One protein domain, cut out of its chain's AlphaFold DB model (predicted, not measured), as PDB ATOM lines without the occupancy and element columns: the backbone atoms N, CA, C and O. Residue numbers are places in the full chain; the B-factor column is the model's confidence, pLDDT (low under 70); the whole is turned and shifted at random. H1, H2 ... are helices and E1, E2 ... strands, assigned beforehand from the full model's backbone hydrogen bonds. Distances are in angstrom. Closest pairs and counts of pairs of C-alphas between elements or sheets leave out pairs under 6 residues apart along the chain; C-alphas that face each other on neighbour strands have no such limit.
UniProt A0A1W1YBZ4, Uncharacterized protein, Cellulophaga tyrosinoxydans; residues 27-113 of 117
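AT A GLANCE: This is residues 27 to 113 of the 117 residues of an uncharacterized protein of Cellulophaga tyrosinoxydans (UniProt A0A1W1YBZ4). A twisted sheet of four strands stands between two helices: H1 crosses one face, and H4 covers part of the other, with H3 folded back alongside H4 and short H2 beside the strands. The printed part has 87 residues with four named helices and four named strands, H1 E1 H2 E2 E3 E4 H3 H4 along the chain. The sheet, E1 - E2 - E3 - E4, is antiparallel; the class is mixed. The whole is compact, radius of gyration of the C-alphas 12.2 A, spanning 31 by 30 by 20 A.

HOW THE PARTS SIT: Start at E2, residues 55 to 63: its antiparallel neighbour E1, residues 40 to 46, has N 42 at 2.9 A from O 60. E2 forms a hairpin with E3, residues 66 to 73, with N 59 and O 70 2.8 A apart. E3 forms a hairpin with E4, residues 76 to 83, with N 71 and O 81 2.9 A apart. E2, E3 and E4 are a meander, each the antiparallel neighbour of the one before. H1, residues 27 to 38, runs across the strands at a height over the sheet of 9.2 A; its closest C-alphas to E2 are Val 35 and Tyr 63, 5.8 A. On the opposite face, giving three layers with helices on both faces, H4, residues 101 to 112, has a height of 9.6 A; its closest C-alphas to E4 are Tyr 112 and Tyr 83, 5.3 A. H3, residues 88 to 96, only grazes the sheet and forms a helical hairpin with H4, the C-alphas of Phe 94 and Lys 104 closest at 5.6 A. H1 and H3 have every O i to N i+4 pair within hydrogen-bond range, H4 5 of 8; H2, residues 47 to 50, is too short for one.

IN THESE COORDINATES: Find C-alpha 27 at (-19.053, -40.471, -34.531); H1 runs 15.9 A from there. E2 spans 23.2 A and E3 23.0 A. H4 runs 15.8 A to C-alpha 112 at (-32.071, -38.134, -25.457).

THE WHOLE: The C-alphas of Glu 27 and Pro 98 are the two farthest apart, 34.8 A. The printed part has no cut, its links are tight, and no printed residue is under 70 in pLDDT.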
ATOM      1  N   GLU A  27     -18.233 -39.331 -34.942       81.75
ATOM      2  CA  GLU A  27     -19.053 -40.471 -34.531       81.75
ATOM      3  C   GLU A  27     -20.548 -40.214 -34.754       81.75
ATOM      4  O   GLU A  27     -21.247 -41.026 -35.355       81.75
ATOM      5  N   CYS A  28     -21.046 -39.035 -34.377       83.69
ATOM      6  CA  CYS A  28     -22.450 -38.689 -34.588       83.69
ATOM      7  C   CYS A  28     -22.794 -38.417 -36.055       83.69
ATOM      8  O   CYS A  28     -23.948 -38.597 -36.452       83.69
ATOM      9  N   LYS A  29     -21.822 -38.007 -36.880       87.44
ATOM     10  CA  LYS A  29     -22.019 -37.952 -38.337       87.44
ATOM     11  C   LYS A  29     -22.145 -39.353 -38.911       87.44
ATOM     12  O   LYS A  29     -23.078 -39.612 -39.661       87.44
ATOM     13  N   GLU A  30     -21.248 -40.254 -38.529       90.69
ATOM     14  CA  GLU A  30     -21.259 -41.640 -38.990       90.69
ATOM     15  C   GLU A  30     -22.516 -42.379 -38.540       90.69
ATOM     16  O   GLU A  30     -23.155 -43.043 -39.354       90.69
ATOM     17  N   LEU A  31     -22.918 -42.226 -37.276       92.88
ATOM     18  CA  LEU A  31     -24.153 -42.806 -36.762       92.88
ATOM     19  C   LEU A  31     -25.371 -42.258 -37.506       92.88
ATOM     20  O   LEU A  31     -26.225 -43.034 -37.928       92.88
ATOM     21  N   ARG A  32     -25.439 -40.942 -37.732       92.69
ATOM     22  CA  ARG A  32     -26.526 -40.332 -38.510       92.69
ATOM     23  C   ARG A  32     -26.582 -40.890 -39.930       92.69
ATOM     24  O   ARG A  32     -27.669 -41.228 -40.389       92.69
ATOM     25  N   SER A  33     -25.440 -41.022 -40.605       93.94
ATOM     26  CA  SER A  33     -25.379 -41.626 -41.940       93.94
ATOM     27  C   SER A  33     -25.859 -43.076 -41.915       93.94
ATOM     28  O   SER A  33     -26.738 -43.428 -42.693       93.94
ATOM     29  N   LYS A  34     -25.382 -43.892 -40.965       95.44
ATOM     30  CA  LYS A  34     -25.793 -45.298 -40.823       95.44
ATOM     31  C   LYS A  34     -27.288 -45.447 -40.553       95.44
ATOM     32  O   LYS A  34     -27.938 -46.251 -41.210       95.44
ATOM     33  N   VAL A  35     -27.845 -44.667 -39.626       96.31
ATOM     34  CA  VAL A  35     -29.285 -44.700 -39.321       96.31
ATOM     35  C   VAL A  35     -30.103 -44.240 -40.530       96.31
ATOM     36  O   VAL A  35     -31.131 -44.835 -40.828       96.31
ATOM     37  N   SER A  36     -29.648 -43.217 -41.257       94.25
ATOM     38  CA  SER A  36     -30.355 -42.738 -42.448       94.25
ATOM     39  C   SER A  36     -30.294 -43.711 -43.628       94.25
ATOM     40  O   SER A  36     -31.228 -43.729 -44.425       94.25
ATOM     41  N   GLU A  37     -29.187 -44.439 -43.789       96.62
ATOM     42  CA  GLU A  37     -28.941 -45.335 -44.925       96.62
ATOM     43  C   GLU A  37     -29.509 -46.738 -44.688       96.62
ATOM     44  O   GLU A  37     -30.108 -47.322 -45.588       96.62
ATOM     45  N   TYR A  38     -29.347 -47.268 -43.474       97.75
ATOM     46  CA  TYR A  38     -29.689 -48.650 -43.131       97.75
ATOM     47  C   TYR A  38     -30.868 -48.777 -42.161       97.75
ATOM     48  O   TYR A  38     -31.355 -49.885 -41.938       97.75
ATOM     49  N   GLY A  39     -31.312 -47.680 -41.544       96.69
ATOM     50  CA  GLY A  39     -32.465 -47.678 -40.649       96.69
ATOM     51  C   GLY A  39     -33.798 -47.664 -41.395       96.69
ATOM     52  O   GLY A  39     -33.908 -47.218 -42.537       96.69
ATOM     53  N   VAL A  40     -34.846 -48.116 -40.712       97.56
ATOM     54  CA  VAL A  40     -36.229 -48.041 -41.189       97.56
ATOM     55  C   VAL A  40     -36.825 -46.717 -40.728       97.56
ATOM     56  O   VAL A  40     -36.814 -46.430 -39.537       97.56
ATOM     57  N   ARG A  41     -37.342 -45.900 -41.653       96.69
ATOM     58  CA  ARG A  41     -38.066 -44.671 -41.295       96.69
ATOM     59  C   ARG A  41     -39.509 -45.006 -40.930       96.69
ATOM     60  O   ARG A  41     -40.326 -45.228 -41.823       96.69
ATOM     61  N   ASP A  42     -39.821 -44.974 -39.642       96.12
ATOM     62  CA  ASP A  42     -41.127 -45.373 -39.109       96.12
ATOM     63  C   ASP A  42     -42.197 -44.295 -39.313       96.12
ATOM     64  O   ASP A  42     -43.349 -44.590 -39.629       96.12
ATOM     65  N   ALA A  43     -41.824 -43.024 -39.141       96.06
ATOM     66  CA  ALA A  43     -42.755 -41.902 -39.224       96.06
ATOM     67  C   ALA A  43     -42.055 -40.571 -39.525       96.06
ATOM     68  O   ALA A  43     -40.837 -40.424 -39.393       96.06
ATOM     69  N   ALA A  44     -42.858 -39.572 -39.897       96.81
ATOM     70  CA  ALA A  44     -42.426 -38.196 -40.087       96.81
ATOM     71  C   ALA A  44     -43.492 -37.215 -39.581       96.81
ATOM     72  O   ALA A  44     -44.687 -37.423 -39.795       96.81
ATOM     73  N   LEU A  45     -43.043 -36.138 -38.941       97.25
ATOM     74  CA  LEU A  45     -43.850 -34.977 -38.589       97.25
ATOM     75  C   LEU A  45     -43.238 -33.742 -39.238       97.25
ATOM     76  O   LEU A  45     -42.083 -33.403 -38.984       97.25
ATOM     77  N   TYR A  46     -44.021 -33.061 -40.058       96.56
ATOM     78  CA  TYR A  46     -43.606 -31.850 -40.757       96.56
ATOM     79  C   TYR A  46     -44.126 -30.594 -40.056       96.56
ATOM     80  O   TYR A  46     -45.044 -30.654 -39.237       96.56
ATOM     81  N   SER A  47     -43.580 -29.438 -40.430       95.69
ATOM     82  CA  SER A  47     -43.858 -28.122 -39.837       95.69
ATOM     83  C   SER A  47     -45.358 -27.843 -39.629       95.69
ATOM     84  O   SER A  47     -45.767 -27.385 -38.560       95.69
ATOM     85  N   TYR A  48     -46.202 -28.209 -40.603       93.50
ATOM     86  CA  TYR A  48     -47.658 -28.014 -40.540       93.50
ATOM     87  C   TYR A  48     -48.370 -28.903 -39.504       93.50
ATOM     88  O   TYR A  48     -49.395 -28.500 -38.959       93.50
ATOM     89  N   GLN A  49     -47.831 -30.090 -39.206       95.31
ATOM     90  CA  GLN A  49     -48.337 -30.986 -38.157       95.31
ATOM     91  C   GLN A  49     -47.790 -30.580 -36.790       95.31
ATOM     92  O   GLN A  49     -48.491 -30.668 -35.787       95.31
ATOM     93  N   LEU A  50     -46.529 -30.139 -36.761       95.62
ATOM     94  CA  LEU A  50     -45.827 -29.775 -35.536       95.62
ATOM     95  C   LEU A  50     -46.418 -28.524 -34.883       95.62
ATOM     96  O   LEU A  50     -46.396 -28.426 -33.657       95.62
ATOM     97  N   GLN A  51     -46.913 -27.568 -35.680       92.12
ATOM     98  CA  GLN A  51     -47.458 -26.292 -35.187       92.12
ATOM     99  C   GLN A  51     -46.539 -25.626 -34.141       92.12
ATOM    100  O   GLN A  51     -46.987 -25.041 -33.158       92.12
ATOM    101  N   SER A  52     -45.224 -25.756 -34.338       93.75
ATOM    102  CA  SER A  52     -44.189 -25.268 -33.426       93.75
ATOM    103  C   SER A  52     -43.516 -24.025 -33.999       93.75
ATOM    104  O   SER A  52     -43.321 -23.910 -35.213       93.75
ATOM    105  N   SER A  53     -43.122 -23.096 -33.128       95.06
ATOM    106  CA  SER A  53     -42.380 -21.891 -33.513       95.06
ATOM    107  C   SER A  53     -40.920 -22.167 -33.878       95.06
ATOM    108  O   SER A  53     -40.308 -21.337 -34.541       95.06
ATOM    109  N   TYR A  54     -40.367 -23.322 -33.490       96.62
ATOM    110  CA  TYR A  54     -38.938 -23.612 -33.653       96.62
ATOM    111  C   TYR A  54     -38.627 -24.971 -34.289       96.62
ATOM    112  O   TYR A  54     -37.541 -25.130 -34.840       96.62
ATOM    113  N   LEU A  55     -39.547 -25.941 -34.261       97.44
ATOM    114  CA  LEU A  55     -39.358 -27.234 -34.932       97.44
ATOM    115  C   LEU A  55     -39.815 -27.142 -36.387       97.44
ATOM    116  O   LEU A  55     -40.924 -26.671 -36.642       97.44
ATOM    117  N   GLU A  56     -38.990 -27.623 -37.312       97.31
ATOM    118  CA  GLU A  56     -39.322 -27.657 -38.737       97.31
ATOM    119  C   GLU A  56     -39.777 -29.043 -39.196       97.31
ATOM    120  O   GLU A  56     -40.837 -29.176 -39.805       97.31
ATOM    121  N   PHE A  57     -39.025 -30.092 -38.870       96.88
ATOM    122  CA  PHE A  57     -39.467 -31.468 -39.086       96.88
ATOM    123  C   PHE A  57     -38.815 -32.432 -38.098       96.88
ATOM    124  O   PHE A  57     -37.745 -32.160 -37.547       96.88
ATOM    125  N   ILE A  58     -39.480 -33.566 -37.886       97.88
ATOM    126  CA  ILE A  58     -39.030 -34.679 -37.053       97.88
ATOM    127  C   ILE A  58     -39.210 -35.972 -37.846       97.88
ATOM    128  O   ILE A  58     -40.311 -36.255 -38.313       97.88
ATOM    129  N   PHE A  59     -38.158 -36.776 -37.965       97.88
ATOM    130  CA  PHE A  59     -38.229 -38.126 -38.524       97.88
ATOM    131  C   PHE A  59     -37.885 -39.159 -37.460       97.88
ATOM    132  O   PHE A  59     -36.947 -38.970 -36.686       97.88
ATOM    133  N   PHE A  60     -38.638 -40.250 -37.453       98.00
ATOM    134  CA  PHE A  60     -38.461 -41.376 -36.546       98.00
ATOM    135  C   PHE A  60     -37.829 -42.522 -37.318       98.00
ATOM    136  O   PHE A  60     -38.275 -42.830 -38.427       98.00
ATOM    137  N   TYR A  61     -36.800 -43.119 -36.734       98.12
ATOM    138  CA  TYR A  61     -36.072 -44.229 -37.323       98.12
ATOM    139  C   TYR A  61     -35.871 -45.352 -36.316       98.12
ATOM    140  O   TYR A  61     -35.573 -45.089 -35.152       98.12
ATOM    141  N   THR A  62     -35.890 -46.584 -36.810       97.94
ATOM    142  CA  THR A  62     -35.433 -47.769 -36.089       97.94
ATOM    143  C   THR A  62     -34.188 -48.329 -36.770       97.94
ATOM    144  O   THR A  62     -34.179 -48.573 -37.976       97.94
ATOM    145  N   TYR A  63     -33.117 -48.532 -36.005       97.38
ATOM    146  CA  TYR A  63     -31.863 -49.115 -36.486       97.38
ATOM    147  C   TYR A  63     -31.219 -49.938 -35.365       97.38
ATOM    148  O   TYR A  63     -31.113 -49.455 -34.244       97.38
ATOM    149  N   ASN A  64     -30.800 -51.177 -35.644       96.19
ATOM    150  CA  ASN A  64     -30.236 -52.097 -34.638       96.19
ATOM    151  C   ASN A  64     -31.071 -52.174 -33.339       96.19
ATOM    152  O   ASN A  64     -30.537 -51.991 -32.245       96.19
ATOM    153  N   ASP A  65     -32.386 -52.379 -33.473       95.88
ATOM    154  CA  ASP A  65     -33.358 -52.474 -32.365       95.88
ATOM    155  C   ASP A  65     -33.413 -51.248 -31.431       95.88
ATOM    156  O   ASP A  65     -33.930 -51.308 -30.312       95.88
ATOM    157  N   LYS A  66     -32.898 -50.108 -31.899       97.31
ATOM    158  CA  LYS A  66     -32.895 -48.827 -31.195       97.31
ATOM    159  C   LYS A  66     -33.675 -47.794 -31.992       97.31
ATOM    160  O   LYS A  66     -33.627 -47.780 -33.224       97.31
ATOM    161  N   ASN A  67     -34.363 -46.906 -31.279       98.06
ATOM    162  CA  ASN A  67     -35.113 -45.818 -31.896       98.06
ATOM    163  C   ASN A  67     -34.297 -44.526 -31.884       98.06
ATOM    164  O   ASN A  67     -33.711 -44.148 -30.865       98.06
ATOM    165  N   TYR A  68     -34.332 -43.827 -33.007       97.62
ATOM    166  CA  TYR A  68     -33.638 -42.575 -33.242       97.62
ATOM    167  C   TYR A  68     -34.619 -41.529 -33.739       97.62
ATOM    168  O   TYR A  68     -35.581 -41.828 -34.451       97.62
ATOM    169  N   ILE A  69     -34.346 -40.277 -33.389       97.69
ATOM    170  CA  ILE A  69     -35.107 -39.141 -33.891       97.69
ATOM    171  C   ILE A  69     -34.165 -38.144 -34.552       97.69
ATOM    172  O   ILE A  69     -33.175 -37.708 -33.967       97.69
ATOM    173  N   PHE A  70     -34.494 -37.784 -35.786       96.50
ATOM    174  CA  PHE A  70     -33.810 -36.758 -36.561       96.50
ATOM    175  C   PHE A  70     -34.668 -35.496 -36.530       96.50
ATOM    176  O   PHE A  70     -35.855 -35.558 -36.844       96.50
ATOM    177  N   VAL A  71     -34.086 -34.359 -36.163       96.88
ATOM    178  CA  VAL A  71     -34.821 -33.100 -35.970       96.88
ATOM    179  C   VAL A  71     -34.153 -31.990 -36.745       96.88
ATOM    180  O   VAL A  71     -32.946 -31.805 -36.628       96.88
ATOM    181  N   SER A  72     -34.934 -31.211 -37.479       96.00
ATOM    182  CA  SER A  72     -34.485 -29.924 -38.002       96.00
ATOM    183  C   SER A  72     -35.236 -28.794 -37.314       96.00
ATOM    184  O   SER A  72     -36.432 -28.904 -37.013       96.00
ATOM    185  N   PHE A  73     -34.520 -27.706 -37.056       96.50
ATOM    186  CA  PHE A  73     -35.069 -26.505 -36.447       96.50
ATOM    187  C   PHE A  73     -35.225 -25.412 -37.495       96.50
ATOM    188  O   PHE A  73     -34.391 -25.257 -38.382       96.50
ATOM    189  N   LYS A  74     -36.255 -24.582 -37.340       96.06
ATOM    190  CA  LYS A  74     -36.531 -23.451 -38.241       96.06
ATOM    191  C   LYS A  74     -35.389 -22.441 -38.304       96.06
ATOM    192  O   LYS A  74     -35.198 -21.785 -39.320       96.06
ATOM    193  N   THR A  75     -34.636 -22.314 -37.216       94.88
ATOM    194  CA  THR A  75     -33.471 -21.429 -37.121       94.88
ATOM    195  C   THR A  75     -32.224 -22.009 -37.783       94.88
ATOM    196  O   THR A  75     -31.259 -21.277 -37.971       94.88
ATOM    197  N   ASP A  76     -32.220 -23.304 -38.105       92.62
ATOM    198  CA  ASP A  76     -31.059 -24.004 -38.642       92.62
ATOM    199  C   ASP A  76     -31.472 -25.148 -39.583       92.62
ATOM    200  O   ASP A  76     -31.342 -26.336 -39.283       92.62
ATOM    201  N   LEU A  77     -32.011 -24.762 -40.743       88.75
ATOM    202  CA  LEU A  77     -32.565 -25.684 -41.742       88.75
ATOM    203  C   LEU A  77     -31.512 -26.590 -42.394       88.75
ATOM    204  O   LEU A  77     -31.847 -27.641 -42.933       88.75
ATOM    205  N   ASN A  78     -30.242 -26.187 -42.348       88.81
ATOM    206  CA  ASN A  78     -29.143 -26.937 -42.951       88.81
ATOM    207  C   ASN A  78     -28.610 -28.033 -42.023       88.81
ATOM    208  O   ASN A  78     -27.822 -28.873 -42.459       88.81
ATOM    209  N   ASN A  79     -29.031 -28.033 -40.755       87.94
ATOM    210  CA  ASN A  79     -28.596 -29.006 -39.774       87.94
ATOM    211  C   ASN A  79     -29.722 -29.949 -39.366       87.94
ATOM    212  O   ASN A  79     -30.884 -29.583 -39.179       87.94
ATOM    213  N   LEU A  80     -29.320 -31.205 -39.202       90.94
ATOM    214  CA  LEU A  80     -30.164 -32.279 -38.721       90.94
ATOM    215  C   LEU A  80     -29.578 -32.804 -37.421       90.94
ATOM    216  O   LEU A  80     -28.440 -33.262 -37.381       90.94
ATOM    217  N   TYR A  81     -30.339 -32.711 -36.347       92.94
ATOM    218  CA  TYR A  81     -29.914 -33.098 -35.014       92.94
ATOM    219  C   TYR A  81     -30.379 -34.516 -34.731       92.94
ATOM    220  O   TYR A  81     -31.511 -34.876 -35.048       92.94
ATOM    221  N   LEU A  82     -29.488 -35.310 -34.148       94.56
ATOM    222  CA  LEU A  82     -29.744 -36.702 -33.816       94.56
ATOM    223  C   LEU A  82     -30.056 -36.834 -32.325       94.56
ATOM    224  O   LEU A  82     -29.350 -36.278 -31.481       94.56
ATOM    225  N   TYR A  83     -31.098 -37.598 -32.031       96.25
ATOM    226  CA  TYR A  83     -31.486 -38.035 -30.698       96.25
ATOM    227  C   TYR A  83     -31.478 -39.565 -30.686       96.25
ATOM    228  O   TYR A  83     -31.978 -40.187 -31.628       96.25
ATOM    229  N   CYS A  84     -30.862 -40.157 -29.666       95.50
ATOM    230  CA  CYS A  84     -30.431 -41.554 -29.654       95.50
ATOM    231  C   CYS A  84     -31.159 -42.383 -28.598       95.50
ATOM    232  O   CYS A  84     -31.537 -41.869 -27.548       95.50
ATOM    233  N   ASP A  85     -31.272 -43.686 -28.865       95.31
ATOM    234  CA  ASP A  85     -31.681 -44.714 -27.903       95.31
ATOM    235  C   ASP A  85     -33.002 -44.405 -27.178       95.31
ATOM    236  O   ASP A  85     -33.150 -44.657 -25.981       95.31
ATOM    237  N   LEU A  86     -33.986 -43.861 -27.903       97.50
ATOM    238  CA  LEU A  86     -35.275 -43.516 -27.312       97.50
ATOM    239  C   LEU A  86     -36.077 -44.786 -26.983       97.50
ATOM    240  O   LEU A  86     -36.378 -45.579 -27.881       97.50
ATOM    241  N   PRO A  87     -36.509 -44.990 -25.725       97.75
ATOM    242  CA  PRO A  87     -37.442 -46.058 -25.403       97.75
ATOM    243  C   PRO A  87     -38.771 -45.841 -26.130       97.75
ATOM    244  O   PRO A  87     -39.279 -44.719 -26.169       97.75
ATOM    245  N   ILE A  88     -39.396 -46.915 -26.622       96.44
ATOM    246  CA  ILE A  88     -40.680 -46.818 -27.339       96.44
ATOM    247  C   ILE A  88     -41.753 -46.081 -26.519       96.44
ATOM    248  O   ILE A  88     -42.457 -45.226 -27.045       96.44
ATOM    249  N   LYS A  89     -41.779 -46.291 -25.195       97.25
ATOM    250  CA  LYS A  89     -42.695 -45.604 -24.270       97.25
ATOM    251  C   LYS A  89     -42.535 -44.080 -24.279       97.25
ATOM    252  O   LYS A  89     -43.503 -43.362 -24.056       97.25
ATOM    253  N   VAL A  90     -41.327 -43.570 -24.513       98.00
ATOM    254  CA  VAL A  90     -41.065 -42.124 -24.598       98.00
ATOM    255  C   VAL A  90     -41.615 -41.561 -25.903       98.00
ATOM    256  O   VAL A  90     -42.215 -40.489 -25.900       98.00
ATOM    257  N   ILE A  91     -41.467 -42.304 -27.001       97.06
ATOM    258  CA  ILE A  91     -42.037 -41.939 -28.302       97.06
ATOM    259  C   ILE A  91     -43.567 -41.940 -28.221       97.06
ATOM    260  O   ILE A  91     -44.203 -40.964 -28.613       97.06
ATOM    261  N   GLU A  92     -44.160 -42.978 -27.631       96.81
ATOM    262  CA  GLU A  92     -45.603 -43.050 -27.378       96.81
ATOM    263  C   GLU A  92     -46.085 -41.857 -26.546       96.81
ATOM    264  O   GLU A  92     -47.065 -41.206 -26.903       96.81
ATOM    265  N   GLN A  93     -45.366 -41.505 -25.476       97.31
ATOM    266  CA  GLN A  93     -45.679 -40.330 -24.664       97.31
ATOM    267  C   GLN A  93     -45.547 -39.019 -25.446       97.31
ATOM    268  O   GLN A  93     -46.375 -38.125 -25.267       97.31
ATOM    269  N   PHE A  94     -44.541 -38.879 -26.308       97.38
ATOM    270  CA  PHE A  94     -44.377 -37.703 -27.158       97.38
ATOM    271  C   PHE A  94     -45.546 -37.541 -28.143       97.38
ATOM    272  O   PHE A  94     -46.041 -36.429 -28.352       97.38
ATOM    273  N   LEU A  95     -46.021 -38.642 -28.725       96.00
ATOM    274  CA  LEU A  95     -47.114 -38.625 -29.695       96.00
ATOM    275  C   LEU A  95     -48.478 -38.429 -29.021       96.00
ATOM    276  O   LEU A  95     -49.236 -37.557 -29.439       96.00
ATOM    277  N   ALA A  96     -48.765 -39.187 -27.961       95.81
ATOM    278  CA  ALA A  96     -50.101 -39.285 -27.376       95.81
ATOM    279  C   ALA A  96     -50.433 -38.196 -26.346       95.81
ATOM    280  O   ALA A  96     -51.610 -37.892 -26.149       95.81
ATOM    281  N   ASN A  97     -49.439 -37.610 -25.665       95.38
ATOM    282  CA  ASN A  97     -49.745 -36.615 -24.637       95.38
ATOM    283  C   ASN A  97     -50.291 -35.310 -25.244       95.38
ATOM    284  O   ASN A  97     -49.875 -34.913 -26.341       95.38
ATOM    285  N   PRO A  98     -51.197 -34.620 -24.520       93.12
ATOM    286  CA  PRO A  98     -51.680 -33.305 -24.914       93.12
ATOM    287  C   PRO A  98     -50.565 -32.254 -24.823       93.12
ATOM    288  O   PRO A  98     -49.582 -32.427 -24.100       93.12
ATOM    289  N   GLY A  99     -50.745 -31.147 -25.542       92.75
ATOM    290  CA  GLY A  99     -49.790 -30.039 -25.616       92.75
ATOM    291  C   GLY A  99     -49.183 -29.872 -27.008       92.75
ATOM    292  O   GLY A  99     -49.371 -30.707 -27.899       92.75
ATOM    293  N   THR A 100     -48.456 -28.776 -27.202       94.50
ATOM    294  CA  THR A 100     -47.797 -28.492 -28.482       94.50
ATOM    295  C   THR A 100     -46.619 -29.439 -28.704       94.50
ATOM    296  O   THR A 100     -45.976 -29.896 -27.755       94.50
ATOM    297  N   TYR A 101     -46.272 -29.729 -29.959       95.94
ATOM    298  CA  TYR A 101     -45.106 -30.575 -30.227       95.94
ATOM    299  C   TYR A 101     -43.796 -29.961 -29.727       95.94
ATOM    300  O   TYR A 101     -42.898 -30.713 -29.368       95.94
ATOM    301  N   GLY A 102     -43.699 -28.631 -29.637       95.88
ATOM    302  CA  GLY A 102     -42.558 -27.971 -29.000       95.88
ATOM    303  C   GLY A 102     -42.426 -28.344 -27.519       95.88
ATOM    304  O   GLY A 102     -41.417 -28.899 -27.089       95.88
ATOM    305  N   GLU A 103     -43.480 -28.140 -26.731       95.81
ATOM    306  CA  GLU A 103     -43.469 -28.496 -25.304       95.81
ATOM    307  C   GLU A 103     -43.167 -29.983 -25.090       95.81
ATOM    308  O   GLU A 103     -42.331 -30.347 -24.260       95.81
ATOM    309  N   LYS A 104     -43.792 -30.854 -25.892       97.25
ATOM    310  CA  LYS A 104     -43.558 -32.301 -25.831       97.25
ATOM    311  C   LYS A 104     -42.129 -32.664 -26.222       97.25
ATOM    312  O   LYS A 104     -41.530 -33.525 -25.586       97.25
ATOM    313  N   PHE A 105     -41.555 -31.996 -27.215       97.38
ATOM    314  CA  PHE A 105     -40.171 -32.210 -27.629       97.38
ATOM    315  C   PHE A 105     -39.184 -31.847 -26.514       97.38
ATOM    316  O   PHE A 105     -38.276 -32.622 -26.199       97.38
ATOM    317  N   ASN A 106     -39.405 -30.702 -25.865       95.88
ATOM    318  CA  ASN A 106     -38.599 -30.247 -24.731       95.88
ATOM    319  C   ASN A 106     -38.735 -31.151 -23.494       95.88
ATOM    320  O   ASN A 106     -37.840 -31.208 -22.660       95.88
ATOM    321  N   LYS A 107     -39.858 -31.857 -23.356       97.12
ATOM    322  CA  LYS A 107     -40.101 -32.747 -22.219       97.12
ATOM    323  C   LYS A 107     -39.592 -34.170 -22.448       97.12
ATOM    324  O   LYS A 107     -39.007 -34.757 -21.545       97.12
ATOM    325  N   TYR A 108     -39.861 -34.736 -23.624       97.75
ATOM    326  CA  TYR A 108     -39.681 -36.166 -23.882       97.75
ATOM    327  C   TYR A 108     -38.457 -36.482 -24.740       97.75
ATOM    328  O   TYR A 108     -37.855 -37.530 -24.546       97.75
ATOM    329  N   ILE A 109     -38.075 -35.606 -25.676       97.56
ATOM    330  CA  ILE A 109     -37.066 -35.939 -26.698       97.56
ATOM    331  C   ILE A 109     -35.702 -35.334 -26.378       97.56
ATOM    332  O   ILE A 109     -34.686 -36.010 -26.477       97.56
ATOM    333  N   THR A 110     -35.663 -34.076 -25.940       95.81
ATOM    334  CA  THR A 110     -34.407 -33.367 -25.624       95.81
ATOM    335  C   THR A 110     -33.471 -34.077 -24.642       95.81
ATOM    336  O   THR A 110     -32.264 -33.999 -24.882       95.81
ATOM    337  N   PRO A 111     -33.950 -34.802 -23.608       96.44
ATOM    338  CA  PRO A 111     -33.073 -35.582 -22.730       96.44
ATOM    339  C   PRO A 111     -32.266 -36.675 -23.449       96.44
ATOM    340  O   PRO A 111     -31.254 -37.118 -22.922       96.44
ATOM    341  N   TYR A 112     -32.694 -37.087 -24.644       96.25
ATOM    342  CA  TYR A 112     -32.071 -38.134 -25.457       96.25
ATOM    343  C   TYR A 112     -31.148 -37.569 -26.541       96.25
ATOM    344  O   TYR A 112     -30.860 -38.246 -27.530       96.25
ATOM    345  N   LYS A 113     -30.712 -36.307 -26.419       93.69
ATOM    346  CA  LYS A 113     -29.705 -35.759 -27.332       93.69
ATOM    347  C   LYS A 113     -28.478 -36.664 -27.262       93.69
ATOM    348  O   LYS A 113     -27.996 -36.927 -26.165       93.69
TER     349      LYS A 113